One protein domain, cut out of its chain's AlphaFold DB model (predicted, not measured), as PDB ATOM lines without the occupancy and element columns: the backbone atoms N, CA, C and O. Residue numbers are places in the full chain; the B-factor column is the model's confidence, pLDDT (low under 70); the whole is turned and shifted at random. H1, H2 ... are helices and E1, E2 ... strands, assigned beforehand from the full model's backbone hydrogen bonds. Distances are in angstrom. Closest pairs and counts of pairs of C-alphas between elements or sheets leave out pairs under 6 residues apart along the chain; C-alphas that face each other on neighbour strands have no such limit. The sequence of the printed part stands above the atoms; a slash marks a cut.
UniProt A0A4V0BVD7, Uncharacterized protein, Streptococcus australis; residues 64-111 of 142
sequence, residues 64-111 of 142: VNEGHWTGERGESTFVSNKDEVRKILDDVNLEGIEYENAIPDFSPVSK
ATOM      1  N   VAL A  64       0.236  35.835 -27.010       84.44
ATOM      2  CA  VAL A  64       1.700  35.669 -27.121       84.44
ATOM      3  C   VAL A  64       2.057  34.814 -28.333       84.44
ATOM      4  O   VAL A  64       3.041  35.077 -29.012       84.44
ATOM      5  N   ASN A  65       1.256  33.777 -28.573       79.75
ATOM      6  CA  ASN A  65       1.494  32.745 -29.570       79.75
ATOM      7  C   ASN A  65       0.302  32.673 -30.530       79.75
ATOM      8  O   ASN A  65      -0.714  33.332 -30.324       79.75
ATOM      9  N   GLU A  66       0.431  31.823 -31.550       79.56
ATOM     10  CA  GLU A  66      -0.658  31.477 -32.473       79.56
ATOM     11  C   GLU A  66      -1.112  32.614 -33.414       79.56
ATOM     12  O   GLU A  66      -2.221  32.638 -33.959       79.56
ATOM     13  N   GLY A  67      -0.188  33.533 -33.652       85.81
ATOM     14  CA  GLY A  67      -0.289  34.644 -34.579       85.81
ATOM     15  C   GLY A  67       1.014  35.424 -34.573       85.81
ATOM     16  O   GLY A  67       2.019  34.972 -34.014       85.81
ATOM     17  N   HIS A  68       0.991  36.603 -35.171       90.69
ATOM     18  CA  HIS A  68       2.082  37.561 -35.089       90.69
ATOM     19  C   HIS A  68       1.532  38.978 -34.943       90.69
ATOM     20  O   HIS A  68       0.396  39.269 -35.315       90.69
ATOM     21  N   TRP A  69       2.348  39.846 -34.356       91.94
ATOM     22  CA  TRP A  69       2.060  41.269 -34.233       91.94
ATOM     23  C   TRP A  69       2.731  42.002 -35.387       91.94
ATOM     24  O   TRP A  69       3.880  41.697 -35.718       91.94
ATOM     25  N   THR A  70       2.027  42.949 -35.999       91.94
ATOM     26  CA  THR A  70       2.597  43.786 -37.066       91.94
ATOM     27  C   THR A  70       3.615  44.790 -36.521       91.94
ATOM     28  O   THR A  70       4.538  45.179 -37.234       91.94
ATOM     29  N   GLY A  71       3.485  45.169 -35.247       92.19
ATOM     30  CA  GLY A  71       4.395  46.068 -34.543       92.19
ATOM     31  C   GLY A  71       4.565  45.686 -33.074       92.19
ATOM     32  O   GLY A  71       4.781  44.520 -32.733       92.19
ATOM     33  N   GLU A  72       4.492  46.679 -32.186       90.62
ATOM     34  CA  GLU A  72       4.614  46.448 -30.748       90.62
ATOM     35  C   GLU A  72       3.403  45.688 -30.197       90.62
ATOM     36  O   GLU A  72       2.244  45.975 -30.505       90.62
ATOM     37  N   ARG A  73       3.672  44.692 -29.353       87.62
ATOM     38  CA  ARG A  73       2.628  43.878 -28.737       87.62
ATOM     39  C   ARG A  73       1.711  44.751 -27.877       87.62
ATOM     40  O   ARG A  73       2.185  45.388 -26.943       87.62
ATOM     41  N   GLY A  74       0.407  44.694 -28.146       85.50
ATOM     42  CA  GLY A  74      -0.621  45.436 -27.407       85.50
ATOM     43  C   GLY A  74      -0.892  46.860 -27.904       85.50
ATOM     44  O   GLY A  74      -1.857  47.453 -27.434       85.50
ATOM     45  N   GLU A  75      -0.104  47.359 -28.858       90.75
ATOM     46  CA  GLU A  75      -0.244  48.693 -29.479       90.75
ATOM     47  C   GLU A  75      -0.228  48.606 -31.018       90.75
ATOM     48  O   GLU A  75       0.097  49.560 -31.722       90.75
ATOM     49  N   SER A  76      -0.476  47.415 -31.561       92.56
ATOM     50  CA  SER A  76      -0.472  47.162 -32.999       92.56
ATOM     51  C   SER A  76      -1.486  46.089 -33.368       92.56
ATOM     52  O   SER A  76      -2.199  45.553 -32.518       92.56
ATOM     53  N   THR A  77      -1.562  45.765 -34.652       91.50
ATOM     54  CA  THR A  77      -2.487  44.760 -35.162       91.50
ATOM     55  C   THR A  77      -1.982  43.355 -34.848       91.50
ATOM     56  O   THR A  77      -0.844  42.995 -35.162       91.50
ATOM     57  N   PHE A  78      -2.849  42.533 -34.263       91.06
ATOM     58  CA  PHE A  78      -2.608  41.106 -34.104       91.06
ATOM     59  C   PHE A  78      -3.225  40.329 -35.267       91.06
ATOM     60  O   PHE A  78      -4.441  40.355 -35.477       91.06
ATOM     61  N   VAL A  79      -2.383  39.594 -35.990       88.88
ATOM     62  CA  VAL A  79      -2.776  38.729 -37.105       88.88
ATOM     63  C   VAL A  79      -2.754  37.281 -36.626       88.88
ATOM     64  O   VAL A  79      -1.703  36.735 -36.279       88.88
ATOM     65  N   SER A  80      -3.926  36.644 -36.584       87.50
ATOM     66  CA  SER A  80      -4.054  35.252 -36.138       87.50
ATOM     67  C   SER A  80      -3.686  34.265 -37.250       87.50
ATOM     68  O   SER A  80      -4.070  34.440 -38.404       87.50
ATOM     69  N   ASN A  81      -3.011  33.167 -36.892       85.75
ATOM     70  CA  ASN A  81      -2.662  32.093 -37.835       85.75
ATOM     71  C   ASN A  81      -3.791  31.070 -38.035       85.75
ATOM     72  O   ASN A  81      -3.631  30.098 -38.771       85.75
ATOM     73  N   LYS A  82      -4.926  31.241 -37.355       86.06
ATOM     74  CA  LYS A  82      -6.064  30.335 -37.468       86.06
ATOM     75  C   LYS A  82      -6.884  30.598 -38.722       86.06
ATOM     76  O   LYS A  82      -7.453  31.678 -38.861       86.06
ATOM     77  N   ASP A  83      -7.094  29.570 -39.538       85.31
ATOM     78  CA  ASP A  83      -7.961  29.661 -40.721       85.31
ATOM     79  C   ASP A  83      -9.402  30.085 -40.401       85.31
ATOM     80  O   ASP A  83     -10.008  30.828 -41.167       85.31
ATOM     81  N   GLU A  84      -9.962  29.643 -39.271       85.88
ATOM     82  CA  GLU A  84     -11.319  30.031 -38.855       85.88
ATOM     83  C   GLU A  84     -11.437  31.532 -38.559       85.88
ATOM     84  O   GLU A  84     -12.414  32.159 -38.956       85.88
ATOM     85  N   VAL A  85     -10.417  32.120 -37.923       82.44
ATOM     86  CA  VAL A  85     -10.386  33.551 -37.599       82.44
ATOM     87  C   VAL A  85     -10.129  34.357 -38.863       82.44
ATOM     88  O   VAL A  85     -10.822  35.339 -39.109       82.44
ATOM     89  N   ARG A  86      -9.194  33.905 -39.706       84.19
ATOM     90  CA  ARG A  86      -8.890  34.561 -40.980       84.19
ATOM     91  C   ARG A  86     -10.112  34.672 -41.886       84.19
ATOM     92  O   ARG A  86     -10.328  35.734 -42.436       84.19
ATOM     93  N   LYS A  87     -10.955  33.636 -41.979       86.31
ATOM     94  CA  LYS A  87     -12.201  33.705 -42.769       86.31
ATOM     95  C   LYS A  87     -13.150  34.803 -42.283       86.31
ATOM     96  O   LYS A  87     -13.724  35.506 -43.100       86.31
ATOM     97  N   ILE A  88     -13.300  34.954 -40.966       85.31
ATOM     98  CA  ILE A  88     -14.165  35.989 -40.376       85.31
ATOM     99  C   ILE A  88     -13.600  37.386 -40.656       85.31
ATOM    100  O   ILE A  88     -14.362  38.307 -40.933       85.31
ATOM    101  N   LEU A  89     -12.276  37.540 -40.586       85.75
ATOM    102  CA  LEU A  89     -11.596  38.801 -40.877       85.75
ATOM    103  C   LEU A  89     -11.635  39.146 -42.375       85.75
ATOM    104  O   LEU A  89     -11.922  40.287 -42.725       85.75
ATOM    105  N   ASP A  90     -11.444  38.156 -43.250       87.75
ATOM    106  CA  ASP A  90     -11.535  38.303 -44.706       87.75
ATOM    107  C   ASP A  90     -12.951  38.766 -45.121       87.75
ATOM    108  O   ASP A  90     -13.080  39.644 -45.976       87.75
ATOM    109  N   ASP A  91     -14.013  38.262 -44.470       86.31
ATOM    110  CA  ASP A  91     -15.407  38.681 -44.715       86.31
ATOM    111  C   ASP A  91     -15.644  40.180 -44.438       86.31
ATOM    112  O   ASP A  91     -16.484  40.807 -45.086       86.31
ATOM    113  N   VAL A  92     -14.901  40.762 -43.490       84.38
ATOM    114  CA  VAL A  92     -14.946  42.198 -43.157       84.38
ATOM    115  C   VAL A  92     -13.777  42.986 -43.763       84.38
ATOM    116  O   VAL A  92     -13.608  44.167 -43.461       84.38
ATOM    117  N   ASN A  93     -12.991  42.358 -44.646       86.69
ATOM    118  CA  ASN A  93     -11.806  42.921 -45.297       86.69
ATOM    119  C   ASN A  93     -10.779  43.499 -44.298       86.69
ATOM    120  O   ASN A  93     -10.197  44.564 -44.523       86.69
ATOM    121  N   LEU A  94     -10.566  42.790 -43.190       85.56
ATOM    122  CA  LEU A  94      -9.523  43.072 -42.208       85.56
ATOM    123  C   LEU A  94      -8.429  42.013 -42.266       85.56
ATOM    124  O   LEU A  94      -8.691  40.833 -42.465       85.56
ATOM    125  N   GLU A  95      -7.187  42.429 -42.041       85.94
ATOM    126  CA  GLU A  95      -6.045  41.509 -41.965       85.94
ATOM    127  C   GLU A  95      -5.843  40.959 -40.540       85.94
ATOM    128  O   GLU A  95      -5.363  39.842 -40.342       85.94
ATOM    129  N   GLY A  96      -6.257  41.724 -39.530       87.50
ATOM    130  CA  GLY A  96      -6.123  41.384 -38.120       87.50
ATOM    131  C   GLY A  96      -6.961  42.297 -37.233       87.50
ATOM    132  O   GLY A  96      -7.758  43.096 -37.720       87.50
ATOM    133  N   ILE A  97      -6.776  42.165 -35.922       89.00
ATOM    134  CA  ILE A  97      -7.466  42.980 -34.916       89.00
ATOM    135  C   ILE A  97      -6.510  44.041 -34.393       89.00
ATOM    136  O   ILE A  97      -5.401  43.710 -33.971       89.00
ATOM    137  N   GLU A  98      -6.932  45.300 -34.414       89.25
ATOM    138  CA  GLU A  98      -6.156  46.408 -33.858       89.25
ATOM    139  C   GLU A  98      -6.224  46.404 -32.331       89.25
ATOM    140  O   GLU A  98      -7.264  46.122 -31.734       89.25
ATOM    141  N   TYR A  99      -5.087  46.690 -31.699       89.56
ATOM    142  CA  TYR A  99      -4.993  46.878 -30.260       89.56
ATOM    143  C   TYR A  99      -4.466  48.272 -29.966       89.56
ATOM    144  O   TYR A  99      -3.438  48.674 -30.506       89.56
ATOM    145  N   GLU A 100      -5.124  48.948 -29.032       89.62
ATOM    146  CA  GLU A 100      -4.653  50.191 -28.434       89.62
ATOM    147  C   GLU A 100      -4.677  50.027 -26.913       89.62
ATOM    148  O   GLU A 100      -5.661  49.546 -26.338       89.62
ATOM    149  N   ASN A 101      -3.596  50.391 -26.223       87.56
ATOM    150  CA  ASN A 101      -3.512  50.307 -24.763       87.56
ATOM    151  C   ASN A 101      -3.752  48.880 -24.213       87.56
ATOM    152  O   ASN A 101      -4.318  48.695 -23.118       87.56
ATOM    153  N   ALA A 102      -3.326  47.865 -24.976       86.56
ATOM    154  CA  ALA A 102      -3.576  46.438 -24.767       86.56
ATOM    155  C   ALA A 102      -5.070  46.055 -24.715       86.56
ATOM    156  O   ALA A 102      -5.445  45.092 -24.036       86.56
ATOM    157  N   ILE A 103      -5.922  46.809 -25.415       87.00
ATOM    158  CA  ILE A 103      -7.355  46.548 -25.573       87.00
ATOM    159  C   ILE A 103      -7.629  46.292 -27.062       87.00
ATOM    160  O   ILE A 103      -7.316  47.159 -27.873       87.00
ATOM    161  N   PRO A 104      -8.172  45.118 -27.431       88.12
ATOM    162  CA  PRO A 104      -8.569  44.845 -28.808       88.12
ATOM    163  C   PRO A 104      -9.812  45.640 -29.199       88.12
ATOM    164  O   PRO A 104     -10.776  45.681 -28.429       88.12
ATOM    165  N   ASP A 105      -9.828  46.163 -30.421       85.12
ATOM    166  CA  ASP A 105     -11.031  46.710 -31.038       85.12
ATOM    167  C   ASP A 105     -11.740  45.652 -31.901       85.12
ATOM    168  O   ASP A 105     -11.265  45.249 -32.964       85.12
ATOM    169  N   PHE A 106     -12.901  45.187 -31.429       84.25
ATOM    170  CA  PHE A 106     -13.761  44.242 -32.151       84.25
ATOM    171  C   PHE A 106     -14.947  44.913 -32.848       84.25
ATOM    172  O   PHE A 106     -15.749  44.217 -33.472       84.25
ATOM    173  N   SER A 107     -15.056  46.241 -32.790       82.81
ATOM    174  CA  SER A 107     -16.116  47.003 -33.459       82.81
ATOM    175  C   SER A 107     -16.364  46.586 -34.917       82.81
ATOM    176  O   SER A 107     -17.529  46.433 -35.280       82.81
ATOM    177  N   PRO A 108     -15.340  46.333 -35.760       80.00
ATOM    178  CA  PRO A 108     -15.585  46.002 -37.165       80.00
ATOM    179  C   PRO A 108     -16.048  44.559 -37.410       80.00
ATOM    180  O   PRO A 108     -16.647  44.281 -38.445       80.00
ATOM    181  N   VAL A 109     -15.781  43.636 -36.481       80.75
ATOM    182  CA  VAL A 109     -16.248  42.240 -36.577       80.75
ATOM    183  C   VAL A 109     -17.566  42.020 -35.837       80.75
ATOM    184  O   VAL A 109     -18.213  40.996 -36.054       80.75
ATOM    185  N   SER A 110     -17.963  42.977 -34.992       79.38
ATOM    186  CA  SER A 110     -19.154  42.894 -34.159       79.38
ATOM    187  C   SER A 110     -20.440  43.101 -34.967       79.38
ATOM    188  O   SER A 110     -20.635  44.121 -35.626       79.38
ATOM    189  N   LYS A 111     -21.355  42.139 -34.899       74.38
ATOM    190  CA  LYS A 111     -22.741  42.190 -35.389       74.38
ATOM    191  C   LYS A 111     -23.696  42.873 -34.409       74.38
ATOM    192  O   LYS A 111     -24.777  43.285 -34.836       74.38
TER     193      LYS A 111
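This is residues 64 to 111 of the 142 residues of an uncharacterized protein of Streptococcus australis (UniProt A0A4V0BVD7). This is a small sheet of three short antiparallel strands, with one short helix beyond the end where E2 stops, only grazing the sheet. After the last strand, E3, the backbone folds back beside it in a short pairing and runs on as a tail with no named element to Lys 111. The printed part has 48 residues, with three named strands and one named helix in the order E1, E2, H1, E3, and the sheet runs E1, E2, E3. The class is mixed, helices and strands, though under half of the residues, 20 of 48, are in named elements. The whole is compact, with a radius of gyration of the C-alphas of 10.3 A and spans of 25 by 21 by 13 A.

Start at E1, residues 67 to 69, an edge strand, and go on to E2, residues 77 to 80, the inner strand. These two form a hairpin, antiparallel at 167 degrees; look for N 68 and O 79, 2.9 A apart and within hydrogen-bond range, and for the facing C-alphas 67 and 80, 4.1 A apart. Next comes H1, residues 83 to 91, which is on the sheet but only grazes it, with its residues 85 to 89. The closest C-alphas of E2 and H1 are those of Ser 80 and Arg 86, 6.9 A apart. In H1, 4 of 5 O i to N i+4 pairs are within hydrogen-bond range. Then find E3, residues 97 to 100, the other edge strand, antiparallel to E2 at 144 degrees, with N 78 and O 97 within hydrogen-bond range at 2.8 A. The pairing is staggered: E2 pairs with E3 over residues 77 to 78 and with E1 over residues 78 to 80. E1 and E3 are apart. Residues 99 to 100 of E3 also make a short antiparallel pairing with residues 103 to 104.

Find C-alpha 67 at (-0.289, 34.644, -34.579); from there E1 runs 7.0 A to C-alpha 69. E2 runs 9.7 A from Thr 77 to Ser 80. H1 begins at C-alpha 83, at (-7.961, 29.661, -40.721), and runs 12.4 A to Asp 91. E3 runs 10.1 A from Ile 97 to C-alpha 100 at (-4.653, 50.191, -28.434).

The two C-alphas farthest apart are those of Glu 72 and Lys 111, at 28.1 A. The printed part has no cut, and none of its links is long: E2 to H1 and H1 to E3 are tight, and E1 to E2 is short. The mean pLDDT of the printed part is 86.4, and no printed residue is under 70.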